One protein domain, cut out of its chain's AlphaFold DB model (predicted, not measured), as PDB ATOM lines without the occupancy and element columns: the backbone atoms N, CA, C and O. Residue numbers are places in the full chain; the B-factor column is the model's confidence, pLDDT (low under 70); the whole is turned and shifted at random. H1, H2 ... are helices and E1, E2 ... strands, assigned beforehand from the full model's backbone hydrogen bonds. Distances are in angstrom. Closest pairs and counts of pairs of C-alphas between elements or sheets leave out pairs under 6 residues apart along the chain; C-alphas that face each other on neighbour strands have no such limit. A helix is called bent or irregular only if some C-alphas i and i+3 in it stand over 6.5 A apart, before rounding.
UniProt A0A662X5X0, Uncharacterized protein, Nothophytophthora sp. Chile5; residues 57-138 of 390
ATOM      1  N   GLU A  57      48.785  42.966 -23.266       65.94
ATOM      2  CA  GLU A  57      47.944  41.803 -23.564       65.94
ATOM      3  C   GLU A  57      46.448  42.056 -23.307       65.94
ATOM      4  O   GLU A  57      46.055  42.812 -22.418       65.94
ATOM      5  N   ARG A  58      45.574  41.401 -24.087       73.12
ATOM      6  CA  ARG A  58      44.121  41.463 -23.858       73.12
ATOM      7  C   ARG A  58      43.755  40.645 -22.611       73.12
ATOM      8  O   ARG A  58      44.164  39.487 -22.563       73.12
ATOM      9  N   PRO A  59      42.963  41.181 -21.664       79.12
ATOM     10  CA  PRO A  59      42.580  40.462 -20.452       79.12
ATOM     11  C   PRO A  59      41.926  39.100 -20.727       79.12
ATOM     12  O   PRO A  59      41.207  38.944 -21.715       79.12
ATOM     13  N   ILE A  60      42.154  38.130 -19.838       80.94
ATOM     14  CA  ILE A  60      41.416  36.859 -19.828       80.94
ATOM     15  C   ILE A  60      40.252  36.984 -18.847       80.94
ATOM     16  O   ILE A  60      40.434  37.421 -17.712       80.94
ATOM     17  N   GLU A  61      39.073  36.541 -19.271       85.75
ATOM     18  CA  GLU A  61      37.891  36.452 -18.421       85.75
ATOM     19  C   GLU A  61      37.607  34.996 -18.038       85.75
ATOM     20  O   GLU A  61      37.624  34.100 -18.884       85.75
ATOM     21  N   PHE A  62      37.314  34.766 -16.761       83.31
ATOM     22  CA  PHE A  62      36.844  33.482 -16.249       83.31
ATOM     23  C   PHE A  62      35.413  33.621 -15.755       83.31
ATOM     24  O   PHE A  62      35.083  34.595 -15.082       83.31
ATOM     25  N   VAL A  63      34.589  32.617 -16.053       85.88
ATOM     26  CA  VAL A  63      33.219  32.494 -15.551       85.88
ATOM     27  C   VAL A  63      33.168  31.276 -14.640       85.88
ATOM     28  O   VAL A  63      33.512  30.169 -15.057       85.88
ATOM     29  N   ILE A  64      32.778  31.479 -13.388       85.12
ATOM     30  CA  ILE A  64      32.773  30.459 -12.341       85.12
ATOM     31  C   ILE A  64      31.365  30.348 -11.768       85.12
ATOM     32  O   ILE A  64      30.716  31.346 -11.473       85.12
ATOM     33  N   SER A  65      30.887  29.118 -11.603       84.88
ATOM     34  CA  SER A  65      29.568  28.843 -11.026       84.88
ATOM     35  C   SER A  65      29.462  29.363  -9.587       84.88
ATOM     36  O   SER A  65      30.368  29.125  -8.783       84.88
ATOM     37  N   ALA A  66      28.362  30.046  -9.244       80.31
ATOM     38  CA  ALA A  66      28.175  30.654  -7.923       80.31
ATOM     39  C   ALA A  66      28.372  29.694  -6.732       80.31
ATOM     40  O   ALA A  66      29.099  30.070  -5.809       80.31
ATOM     41  N   PRO A  67      27.873  28.441  -6.761       81.94
ATOM     42  CA  PRO A  67      28.124  27.474  -5.695       81.94
ATOM     43  C   PRO A  67      29.605  27.157  -5.455       81.94
ATOM     44  O   PRO A  67      29.979  26.852  -4.330       81.94
ATOM     45  N   ILE A  68      30.474  27.242  -6.470       78.44
ATOM     46  CA  ILE A  68      31.916  26.995  -6.283       78.44
ATOM     47  C   ILE A  68      32.516  28.096  -5.410       78.44
ATOM     48  O   ILE A  68      33.268  27.814  -4.482       78.44
ATOM     49  N   VAL A  69      32.176  29.352  -5.685       79.00
ATOM     50  CA  VAL A  69      32.718  30.476  -4.919       79.00
ATOM     51  C   VAL A  69      32.091  30.528  -3.529       79.00
ATOM     52  O   VAL A  69      32.812  30.682  -2.557       79.00
ATOM     53  N   GLN A  70      30.777  30.338  -3.418       79.19
ATOM     54  CA  GLN A  70      30.051  30.486  -2.152       79.19
ATOM     55  C   GLN A  70      30.247  29.286  -1.213       79.19
ATOM     56  O   GLN A  70      30.548  29.462  -0.045       79.19
ATOM     57  N   VAL A  71      30.155  28.054  -1.711       74.88
ATOM     58  CA  VAL A  71      30.213  26.870  -0.834       74.88
ATOM     59  C   VAL A  71      31.648  26.390  -0.630       74.88
ATOM     60  O   VAL A  71      32.026  25.972   0.460       74.88
ATOM     61  N   ILE A  72      32.472  26.412  -1.682       69.88
ATOM     62  CA  ILE A  72      33.829  25.855  -1.601       69.88
ATOM     63  C   ILE A  72      34.825  26.937  -1.193       69.88
ATOM     64  O   ILE A  72      35.592  26.749  -0.257       69.88
ATOM     65  N   ILE A  73      34.861  28.067  -1.895       73.50
ATOM     66  CA  ILE A  73      35.880  29.084  -1.610       73.50
ATOM     67  C   ILE A  73      35.525  29.870  -0.352       73.50
ATOM     68  O   ILE A  73      36.413  30.140   0.448       73.50
ATOM     69  N   ASP A  74      34.256  30.229  -0.182       72.94
ATOM     70  CA  ASP A  74      33.821  31.053   0.932       72.94
ATOM     71  C   ASP A  74      33.548  30.214   2.194       72.94
ATOM     72  O   ASP A  74      34.238  30.395   3.193       72.94
ATOM     73  N   ASP A  75      32.647  29.227   2.142       68.81
ATOM     74  CA  ASP A  75      32.271  28.465   3.347       68.81
ATOM     75  C   ASP A  75      33.293  27.390   3.777       68.81
ATOM     76  O   ASP A  75      33.481  27.165   4.972       68.81
ATOM     77  N   LEU A  76      33.959  26.699   2.838       65.31
ATOM     78  CA  LEU A  76      34.871  25.589   3.173       65.31
ATOM     79  C   LEU A  76      36.307  26.049   3.481       65.31
ATOM     80  O   LEU A  76      36.955  25.466   4.349       65.31
ATOM     81  N   LEU A  77      36.838  27.052   2.768       65.75
ATOM     82  CA  LEU A  77      38.226  27.510   2.961       65.75
ATOM     83  C   LEU A  77      38.380  28.589   4.043       65.75
ATOM     84  O   LEU A  77      39.499  28.796   4.517       65.75
ATOM     85  N   PHE A  78      37.298  29.255   4.456       67.25
ATOM     86  CA  PHE A  78      37.309  30.176   5.593       67.25
ATOM     87  C   PHE A  78      36.539  29.562   6.763       67.25
ATOM     88  O   PHE A  78      35.314  29.608   6.807       67.25
ATOM     89  N   HIS A  79      37.264  28.999   7.736       61.88
ATOM     90  CA  HIS A  79      36.631  28.424   8.919       61.88
ATOM     91  C   HIS A  79      35.962  29.531   9.762       61.88
ATOM     92  O   HIS A  79      36.602  30.562  10.008       61.88
ATOM     93  N   PRO A  80      34.723  29.335  10.252       64.12
ATOM     94  CA  PRO A  80      34.010  30.326  11.066       64.12
ATOM     95  C   PRO A  80      34.775  30.756  12.327       64.12
ATOM     96  O   PRO A  80      34.672  31.901  12.759       64.12
ATOM     97  N   ASP A  81      35.583  29.849  12.884       64.06
ATOM     98  CA  ASP A  81      36.396  30.103  14.083       64.06
ATOM     99  C   ASP A  81      37.680  30.903  13.797       64.06
ATOM    100  O   ASP A  81      38.203  31.577  14.685       64.06
ATOM    101  N   ASP A  82      38.192  30.859  12.562       58.75
ATOM    102  CA  ASP A  82      39.451  31.518  12.177       58.75
ATOM    103  C   ASP A  82      39.236  32.966  11.722       58.75
ATOM    104  O   ASP A  82      40.178  33.766  11.622       58.75
ATOM    105  N   VAL A  83      37.991  33.314  11.397       60.22
ATOM    106  CA  VAL A  83      37.648  34.568  10.744       60.22
ATOM    107  C   VAL A  83      36.286  35.053  11.236       60.22
ATOM    108  O   VAL A  83      35.257  34.531  10.823       60.22
ATOM    109  N   ALA A  84      36.278  36.102  12.066       64.06
ATOM    110  CA  ALA A  84      35.042  36.748  12.511       64.06
ATOM    111  C   ALA A  84      34.122  37.094  11.323       64.06
ATOM    112  O   ALA A  84      34.611  37.486  10.251       64.06
ATOM    113  N   GLU A  85      32.802  36.985  11.523       59.06
ATOM    114  CA  GLU A  85      31.799  37.450  10.558       59.06
ATOM    115  C   GLU A  85      32.171  38.854  10.062       59.06
ATOM    116  O   GLU A  85      32.453  39.759  10.848       59.06
ATOM    117  N   ASN A  86      32.218  39.028   8.738       62.34
ATOM    118  CA  ASN A  86      32.627  40.265   8.064       62.34
ATOM    119  C   ASN A  86      34.092  40.696   8.245       62.34
ATOM    120  O   ASN A  86      34.398  41.889   8.178       62.34
ATOM    121  N   SER A  87      35.036  39.763   8.410       71.62
ATOM    122  CA  SER A  87      36.445  40.160   8.413       71.62
ATOM    123  C   SER A  87      36.867  40.827   7.098       71.62
ATOM    124  O   SER A  87      36.604  40.367   5.981       71.62
ATOM    125  N   GLU A  88      37.655  41.886   7.246       71.31
ATOM    126  CA  GLU A  88      38.269  42.616   6.142       71.31
ATOM    127  C   GLU A  88      39.234  41.742   5.307       71.31
ATOM    128  O   GLU A  88      39.595  42.101   4.187       71.31
ATOM    129  N   LYS A  89      39.664  40.586   5.837       70.88
ATOM    130  CA  LYS A  89      40.484  39.596   5.118       70.88
ATOM    131  C   LYS A  89      39.633  38.757   4.159       70.88
ATOM    132  O   LYS A  89      40.007  38.628   2.997       70.88
ATOM    133  N   ARG A  90      38.478  38.261   4.622       75.44
ATOM    134  CA  ARG A  90      37.500  37.510   3.812       75.44
ATOM    135  C   ARG A  90      36.967  38.384   2.675       75.44
ATOM    136  O   ARG A  90      37.049  38.007   1.510       75.44
ATOM    137  N   ARG A  91      36.568  39.622   2.995       76.94
ATOM    138  CA  ARG A  91      36.093  40.610   2.009       76.94
ATOM    139  C   ARG A  91      37.133  40.918   0.926       76.94
ATOM    140  O   ARG A  91      36.789  40.994  -0.248       76.94
ATOM    141  N   ARG A  92      38.409  41.081   1.303       79.12
ATOM    142  CA  ARG A  92      39.503  41.318   0.345       79.12
ATOM    143  C   ARG A  92      39.784  40.112  -0.547       79.12
ATOM    144  O   ARG A  92      40.016  40.304  -1.734       79.12
ATOM    145  N   ALA A  93      39.756  38.898   0.001       74.62
ATOM    146  CA  ALA A  93      39.994  37.682  -0.773       74.62
ATOM    147  C   ALA A  93      38.902  37.440  -1.831       74.62
ATOM    148  O   ALA A  93      39.206  37.009  -2.940       74.62
ATOM    149  N   LEU A  94      37.649  37.773  -1.511       81.06
ATOM    150  CA  LEU A  94      36.515  37.597  -2.420       81.06
ATOM    151  C   LEU A  94      36.320  38.755  -3.410       81.06
ATOM    152  O   LEU A  94      35.566  38.613  -4.366       81.06
ATOM    153  N   ALA A  95      37.015  39.882  -3.229       84.25
ATOM    154  CA  ALA A  95      36.836  41.084  -4.049       84.25
ATOM    155  C   ALA A  95      37.154  40.886  -5.543       84.25
ATOM    156  O   ALA A  95      36.743  41.696  -6.366       84.25
ATOM    157  N   VAL A  96      37.893  39.828  -5.890       83.25
ATOM    158  CA  VAL A  96      38.223  39.479  -7.278       83.25
ATOM    159  C   VAL A  96      37.065  38.792  -8.018       83.25
ATOM    160  O   VAL A  96      37.076  38.731  -9.244       83.25
ATOM    161  N   PHE A  97      36.067  38.278  -7.293       87.00
ATOM    162  CA  PHE A  97      34.920  37.582  -7.865       87.00
ATOM    163  C   PHE A  97      33.735  38.549  -8.008       87.00
ATOM    164  O   PHE A  97      33.088  38.915  -7.027       87.00
ATOM    165  N   GLU A  98      33.398  38.932  -9.239       87.81
ATOM    166  CA  GLU A  98      32.249  39.801  -9.523       87.81
ATOM    167  C   GLU A  98      31.011  38.972  -9.882       87.81
ATOM    168  O   GLU A  98      30.969  38.353 -10.944       87.81
ATOM    169  N   LEU A  99      29.980  38.963  -9.033       85.69
ATOM    170  CA  LEU A  99      28.738  38.239  -9.322       85.69
ATOM    171  C   LEU A  99      27.935  38.951 -10.427       85.69
ATOM    172  O   LEU A  99      27.518  40.097 -10.255       85.69
ATOM    173  N   LYS A 100      27.684  38.264 -11.546       86.25
ATOM    174  CA  LYS A 100      26.809  38.708 -12.641       86.25
ATOM    175  C   LYS A 100      25.964  37.522 -13.114       86.25
ATOM    176  O   LYS A 100      26.507  36.494 -13.500       86.25
ATOM    177  N   ASN A 101      24.640  37.680 -13.117       79.25
ATOM    178  CA  ASN A 101      23.688  36.695 -13.653       79.25
ATOM    179  C   ASN A 101      23.930  35.254 -13.150       79.25
ATOM    180  O   ASN A 101      24.065  34.343 -13.959       79.25
ATOM    181  N   ASP A 102      24.023  35.063 -11.831       83.00
ATOM    182  CA  ASP A 102      24.257  33.769 -11.155       83.00
ATOM    183  C   ASP A 102      25.634  33.110 -11.381       83.00
ATOM    184  O   ASP A 102      25.880  31.991 -10.922       83.00
ATOM    185  N   TYR A 103      26.579  33.820 -12.006       84.50
ATOM    186  CA  TYR A 103      27.974  33.396 -12.149       84.50
ATOM    187  C   TYR A 103      28.936  34.462 -11.627       84.50
ATOM    188  O   TYR A 103      28.674  35.660 -11.704       84.50
ATOM    189  N   TYR A 104      30.085  34.040 -11.110       86.81
ATOM    190  CA  TYR A 104      31.179  34.945 -10.778       86.81
ATOM    191  C   TYR A 104      32.111  35.121 -11.967       86.81
ATOM    192  O   TYR A 104      32.580  34.149 -12.559       86.81
ATOM    193  N   HIS A 105      32.410  36.375 -12.276       85.75
ATOM    194  CA  HIS A 105      33.354  36.774 -13.301       85.75
ATOM    195  C   HIS A 105      34.666  37.222 -12.657       85.75
ATOM    196  O   HIS A 105      34.661  38.016 -11.717       85.75
ATOM    197  N   ILE A 106      35.786  36.737 -13.187       87.38
ATOM    198  CA  ILE A 106      37.135  37.188 -12.828       87.38
ATOM    199  C   ILE A 106      37.784  37.731 -14.093       87.38
ATOM    200  O   ILE A 106      37.820  37.040 -15.110       87.38
ATOM    201  N   THR A 107      38.322  38.946 -14.023       84.12
ATOM    202  CA  THR A 107      39.101  39.541 -15.116       84.12
ATOM    203  C   THR A 107      40.578  39.571 -14.739       84.12
ATOM    204  O   THR A 107      40.981  40.336 -13.864       84.12
ATOM    205  N   GLU A 108      41.398  38.771 -15.416       81.19
ATOM    206  CA  GLU A 108      42.854  38.807 -15.287       81.19
ATOM    207  C   GLU A 108      43.449  39.728 -16.354       81.19
ATOM    208  O   GLU A 108      43.369  39.455 -17.552       81.19
ATOM    209  N   LYS A 109      44.062  40.827 -15.911       79.12
ATOM    210  CA  LYS A 109      44.623  41.862 -16.790       79.12
ATOM    211  C   LYS A 109      46.001  41.498 -17.346       79.12
ATOM    212  O   LYS A 109      46.427  42.134 -18.299       79.12
ATOM    213  N   ASN A 110      46.676  40.490 -16.784       73.19
ATOM    214  CA  ASN A 110      48.007  40.033 -17.197       73.19
ATOM    215  C   ASN A 110      48.004  38.524 -17.541       73.19
ATOM    216  O   ASN A 110      48.518  37.701 -16.771       73.19
ATOM    217  N   PRO A 111      47.441  38.146 -18.703       73.94
ATOM    218  CA  PRO A 111      47.300  36.765 -19.170       73.94
ATOM    219  C   PRO A 111      48.574  35.924 -19.076       73.94
ATOM    220  O   PRO A 111      48.546  34.804 -18.563       73.94
ATOM    221  N   SER A 112      49.707  36.452 -19.534       65.56
ATOM    222  CA  SER A 112      50.976  35.729 -19.535       65.56
ATOM    223  C   SER A 112      51.525  35.489 -18.134       65.56
ATOM    224  O   SER A 112      52.081  34.419 -17.882       65.56
ATOM    225  N   ARG A 113      51.330  36.421 -17.187       68.00
ATOM    226  CA  ARG A 113      51.714  36.202 -15.781       68.00
ATOM    227  C   ARG A 113      50.886  35.084 -15.163       68.00
ATOM    228  O   ARG A 113      51.441  34.198 -14.514       68.00
ATOM    229  N   PHE A 114      49.584  35.079 -15.428       72.75
ATOM    230  CA  PHE A 114      48.687  34.025 -14.972       72.75
ATOM    231  C   PHE A 114      49.046  32.660 -15.576       72.75
ATOM    232  O   PHE A 114      49.218  31.682 -14.848       72.75
ATOM    233  N   GLN A 115      49.261  32.580 -16.891       71.88
ATOM    234  CA  GLN A 115      49.662  31.335 -17.554       71.88
ATOM    235  C   GLN A 115      51.025  30.825 -17.074       71.88
ATOM    236  O   GLN A 115      51.223  29.616 -16.921       71.88
ATOM    237  N   LEU A 116      51.972  31.729 -16.817       63.22
ATOM    238  CA  LEU A 116      53.274  31.387 -16.259       63.22
ATOM    239  C   LEU A 116      53.136  30.835 -14.833       63.22
ATOM    240  O   LEU A 116      53.731  29.801 -14.524       63.22
ATOM    241  N   ALA A 117      52.289  31.450 -14.001       66.31
ATOM    242  CA  ALA A 117      51.991  30.960 -12.660       66.31
ATOM    243  C   ALA A 117      51.379  29.551 -12.689       66.31
ATOM    244  O   ALA A 117      51.843  28.654 -11.983       66.31
ATOM    245  N   VAL A 118      50.404  29.320 -13.574       69.50
ATOM    246  CA  VAL A 118      49.789  28.000 -13.791       69.50
ATOM    247  C   VAL A 118      50.826  26.968 -14.244       69.50
ATOM    248  O   VAL A 118      50.862  25.855 -13.723       69.50
ATOM    249  N   ARG A 119      51.728  27.329 -15.165       63.38
ATOM    250  CA  ARG A 119      52.801  26.439 -15.646       63.38
ATOM    251  C   ARG A 119      53.817  26.075 -14.572       63.38
ATOM    252  O   ARG A 119      54.376  24.979 -14.628       63.38
ATOM    253  N   PHE A 120      54.097  26.981 -13.644       59.47
ATOM    254  CA  PHE A 120      54.976  26.706 -12.515       59.47
ATOM    255  C   PHE A 120      54.278  25.840 -11.461       59.47
ATOM    256  O   PHE A 120      54.886  24.877 -10.998       59.47
ATOM    257  N   MET A 121      52.995  26.085 -11.160       65.19
ATOM    258  CA  MET A 121      52.198  25.194 -10.297       65.19
ATOM    259  C   MET A 121      52.129  23.776 -10.851       65.19
ATOM    260  O   MET A 121      52.389  22.819 -10.128       65.19
ATOM    261  N   ALA A 122      51.875  23.638 -12.153       59.91
ATOM    262  CA  ALA A 122      51.844  22.344 -12.831       59.91
ATOM    263  C   ALA A 122      53.188  21.593 -12.767       59.91
ATOM    264  O   ALA A 122      53.227  20.378 -12.936       59.91
ATOM    265  N   ARG A 123      54.294  22.304 -12.515       64.69
ATOM    266  CA  ARG A 123      55.641  21.744 -12.330       64.69
ATOM    267  C   ARG A 123      56.055  21.633 -10.857       64.69
ATOM    268  O   ARG A 123      57.228  21.406 -10.578       64.69
ATOM    269  N   GLY A 124      55.113  21.784  -9.925       60.09
ATOM    270  CA  GLY A 124      55.335  21.584  -8.491       60.09
ATOM    271  C   GLY A 124      55.785  22.826  -7.718       60.09
ATOM    272  O   GLY A 124      56.186  22.703  -6.562       60.09
ATOM    273  N   ALA A 125      55.725  24.028  -8.306       60.62
ATOM    274  CA  ALA A 125      56.001  25.253  -7.560       60.62
ATOM    275  C   ALA A 125      54.864  25.552  -6.568       60.62
ATOM    276  O   ALA A 125      53.694  25.615  -6.943       60.62
ATOM    277  N   SER A 126      55.212  25.783  -5.300       73.62
ATOM    278  CA  SER A 126      54.237  26.209  -4.286       73.62
ATOM    279  C   SER A 126      53.749  27.645  -4.528       73.62
ATOM    280  O   SER A 126      54.484  28.470  -5.074       73.62
ATOM    281  N   PHE A 127      52.555  27.996  -4.035       58.16
ATOM    282  CA  PHE A 127      52.017  29.368  -4.107       58.16
ATOM    283  C   PHE A 127      52.988  30.431  -3.566       58.16
ATOM    284  O   PHE A 127      53.099  31.526  -4.115       58.16
ATOM    285  N   ARG A 128      53.766  30.086  -2.530       62.00
ATOM    286  CA  ARG A 128      54.782  30.976  -1.952       62.00
ATOM    287  C   ARG A 128      55.979  31.189  -2.891       62.00
ATOM    288  O   ARG A 128      56.554  32.271  -2.896       62.00
ATOM    289  N   MET A 129      56.349  30.190  -3.697       58.09
ATOM    290  CA  MET A 129      57.395  30.324  -4.723       58.09
ATOM    291  C   MET A 129      56.927  31.190  -5.896       58.09
ATOM    292  O   MET A 129      57.687  32.025  -6.370       58.09
ATOM    293  N   LEU A 130      55.668  31.049  -6.315       57.34
ATOM    294  CA  LEU A 130      55.073  31.862  -7.384       57.34
ATOM    295  C   LEU A 130      54.998  33.341  -7.023       57.34
ATOM    296  O   LEU A 130      55.340  34.188  -7.839       57.34
ATOM    297  N   SER A 131      54.578  33.646  -5.792       58.16
ATOM    298  CA  SER A 131      54.537  35.026  -5.302       58.16
ATOM    299  C   SER A 131      55.927  35.664  -5.273       58.16
ATOM    300  O   SER A 131      56.025  36.874  -5.443       58.16
ATOM    301  N   GLY A 132      56.984  34.870  -5.069       59.06
ATOM    302  CA  GLY A 132      58.364  35.334  -5.189       59.06
ATOM    303  C   GLY A 132      58.751  35.618  -6.640       59.06
ATOM    304  O   GLY A 132      59.229  36.702  -6.927       59.06
ATOM    305  N   LEU A 133      58.461  34.688  -7.558       57.22
ATOM    306  CA  LEU A 133      58.795  34.788  -8.990       57.22
ATOM    307  C   LEU A 133      58.057  35.909  -9.747       57.22
ATOM    308  O   LEU A 133      58.448  36.261 -10.854       57.22
ATOM    309  N   LEU A 134      56.949  36.423  -9.205       54.44
ATOM    310  CA  LEU A 134      56.140  37.479  -9.828       54.44
ATOM    311  C   LEU A 134      56.359  38.869  -9.199       54.44
ATOM    312  O   LEU A 134      55.880  39.857  -9.752       54.44
ATOM    313  N   GLY A 135      57.061  38.958  -8.063       51.16
ATOM    314  CA  GLY A 135      57.289  40.197  -7.303       51.16
ATOM    315  C   GLY A 135      58.558  40.980  -7.681       51.16
ATOM    316  O   GLY A 135      58.943  41.899  -6.960       51.16
ATOM    317  N   ASP A 136      59.221  40.621  -8.781       52.31
ATOM    318  CA  ASP A 136      60.597  41.010  -9.125       52.31
ATOM    319  C   ASP A 136      60.775  42.449  -9.671       52.31
ATOM    320  O   ASP A 136      61.366  42.630 -10.728       52.31
ATOM    321  N   THR A 137      60.334  43.511  -8.986       53.09
ATOM    322  CA  THR A 137      60.860  44.869  -9.291       53.09
ATOM    323  C   THR A 137      62.113  45.156  -8.469       53.09
ATOM    324  O   THR A 137      63.179  45.397  -9.020       53.09
ATOM    325  N   LEU A 138      62.044  44.972  -7.150       45.84
ATOM    326  CA  LEU A 138      63.194  45.138  -6.256       45.84
ATOM    327  C   LEU A 138      64.273  44.052  -6.475       45.84
ATOM    328  O   LEU A 138      65.467  44.340  -6.457       45.84
TER     329      LEU A 138
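This is residues 57 to 138 of the 390 residues of an uncharacterized protein of Nothophytophthora sp. Chile5 (UniProt A0A662X5X0). Look for an open arch: the long antiparallel ribbon of E1 and E3 makes a bridge, with one helical leg of H1 and H2 at one end and another of H3 and H4 at the other, the two legs apart. The short strand E2 pairs with E3 at the H1 end, and residues 79 to 88, of which 88 belongs to H2, stick out from that leg. The printed part has 82 residues with four named helices and three named strands, in the order E1 H1 H2 E2 E3 H3 H4; the sheet E1 E3 E2 is antiparallel, and the class is mixed, helices and strands. The whole is loose, with a radius of gyration of the C-alphas of 14.9 A and spans of 36 by 31 by 24 A.

Begin at E1, residues 60 to 65, an edge strand whose antiparallel neighbour is E3, residues 103 to 108, at 157 degrees; N 62 and O 106 are 2.9 A apart, within hydrogen-bond range. H1, residues 66 to 76, is on the sheet but only grazes it, with residues 66 to 70; its closest C-alphas to E3 are those of Ala 66 and Tyr 103, 5.0 A apart. H2, residues 88 to 94, is close to but not clearly touching H1, with the closest C-alphas, those of Asp 74 and Leu 94, 7.8 A apart; they run opposite ways at a steep tilt of 39 degrees. E2, residues 98 to 100, forms a hairpin with E3, antiparallel at 135 degrees, with N 105 and O 98 within hydrogen-bond range at 2.8 A. E1, H1, H2 and E2 make a split strand-helix-strand unit, two strands running the same way with E3 between them, and its crossover is right-handed. H3, residues 111 to 121, only just is on the sheet, with 5 pairs of C-alphas within 10 A, and only grazes it with residues 111 to 114. It touches H4, residues 127 to 133, at Ala 117 and Leu 130, whose C-alphas, the closest, are 6.2 A apart; they run opposite ways at a steep tilt of 55 degrees. Every O i to N i+4 pair is within hydrogen-bond range in H2, H3 and H4, and 5 of 7 are in H1.

Find C-alpha 60 at (41.416, 36.859, -19.828); from there E1 runs 16.8 A to C-alpha 65. H1 follows at once for 13.9 A, neither bent nor irregular, but only just: C-alphas 70 and 73 are 6.0 A apart. H2 is 10.1 A long and E2 6.4 A. E3 starts at C-alpha 103, (27.974, 33.396, -12.149), and covers 16.1 A. H3 is 15.4 A long, and H4 runs 10.0 A to C-alpha 133 at (58.795, 34.788, -8.990).

The two C-alphas farthest apart, those of Glu 57 and Asp 81, are 41.1 A apart. The printed part has no cut, and its one long link, of 11 residues, joins H1 to H2. The mean pLDDT of the printed part is 71.2; look for values under 70 at residues 75 to 86, 116 to 125 and 127 to 138, among others.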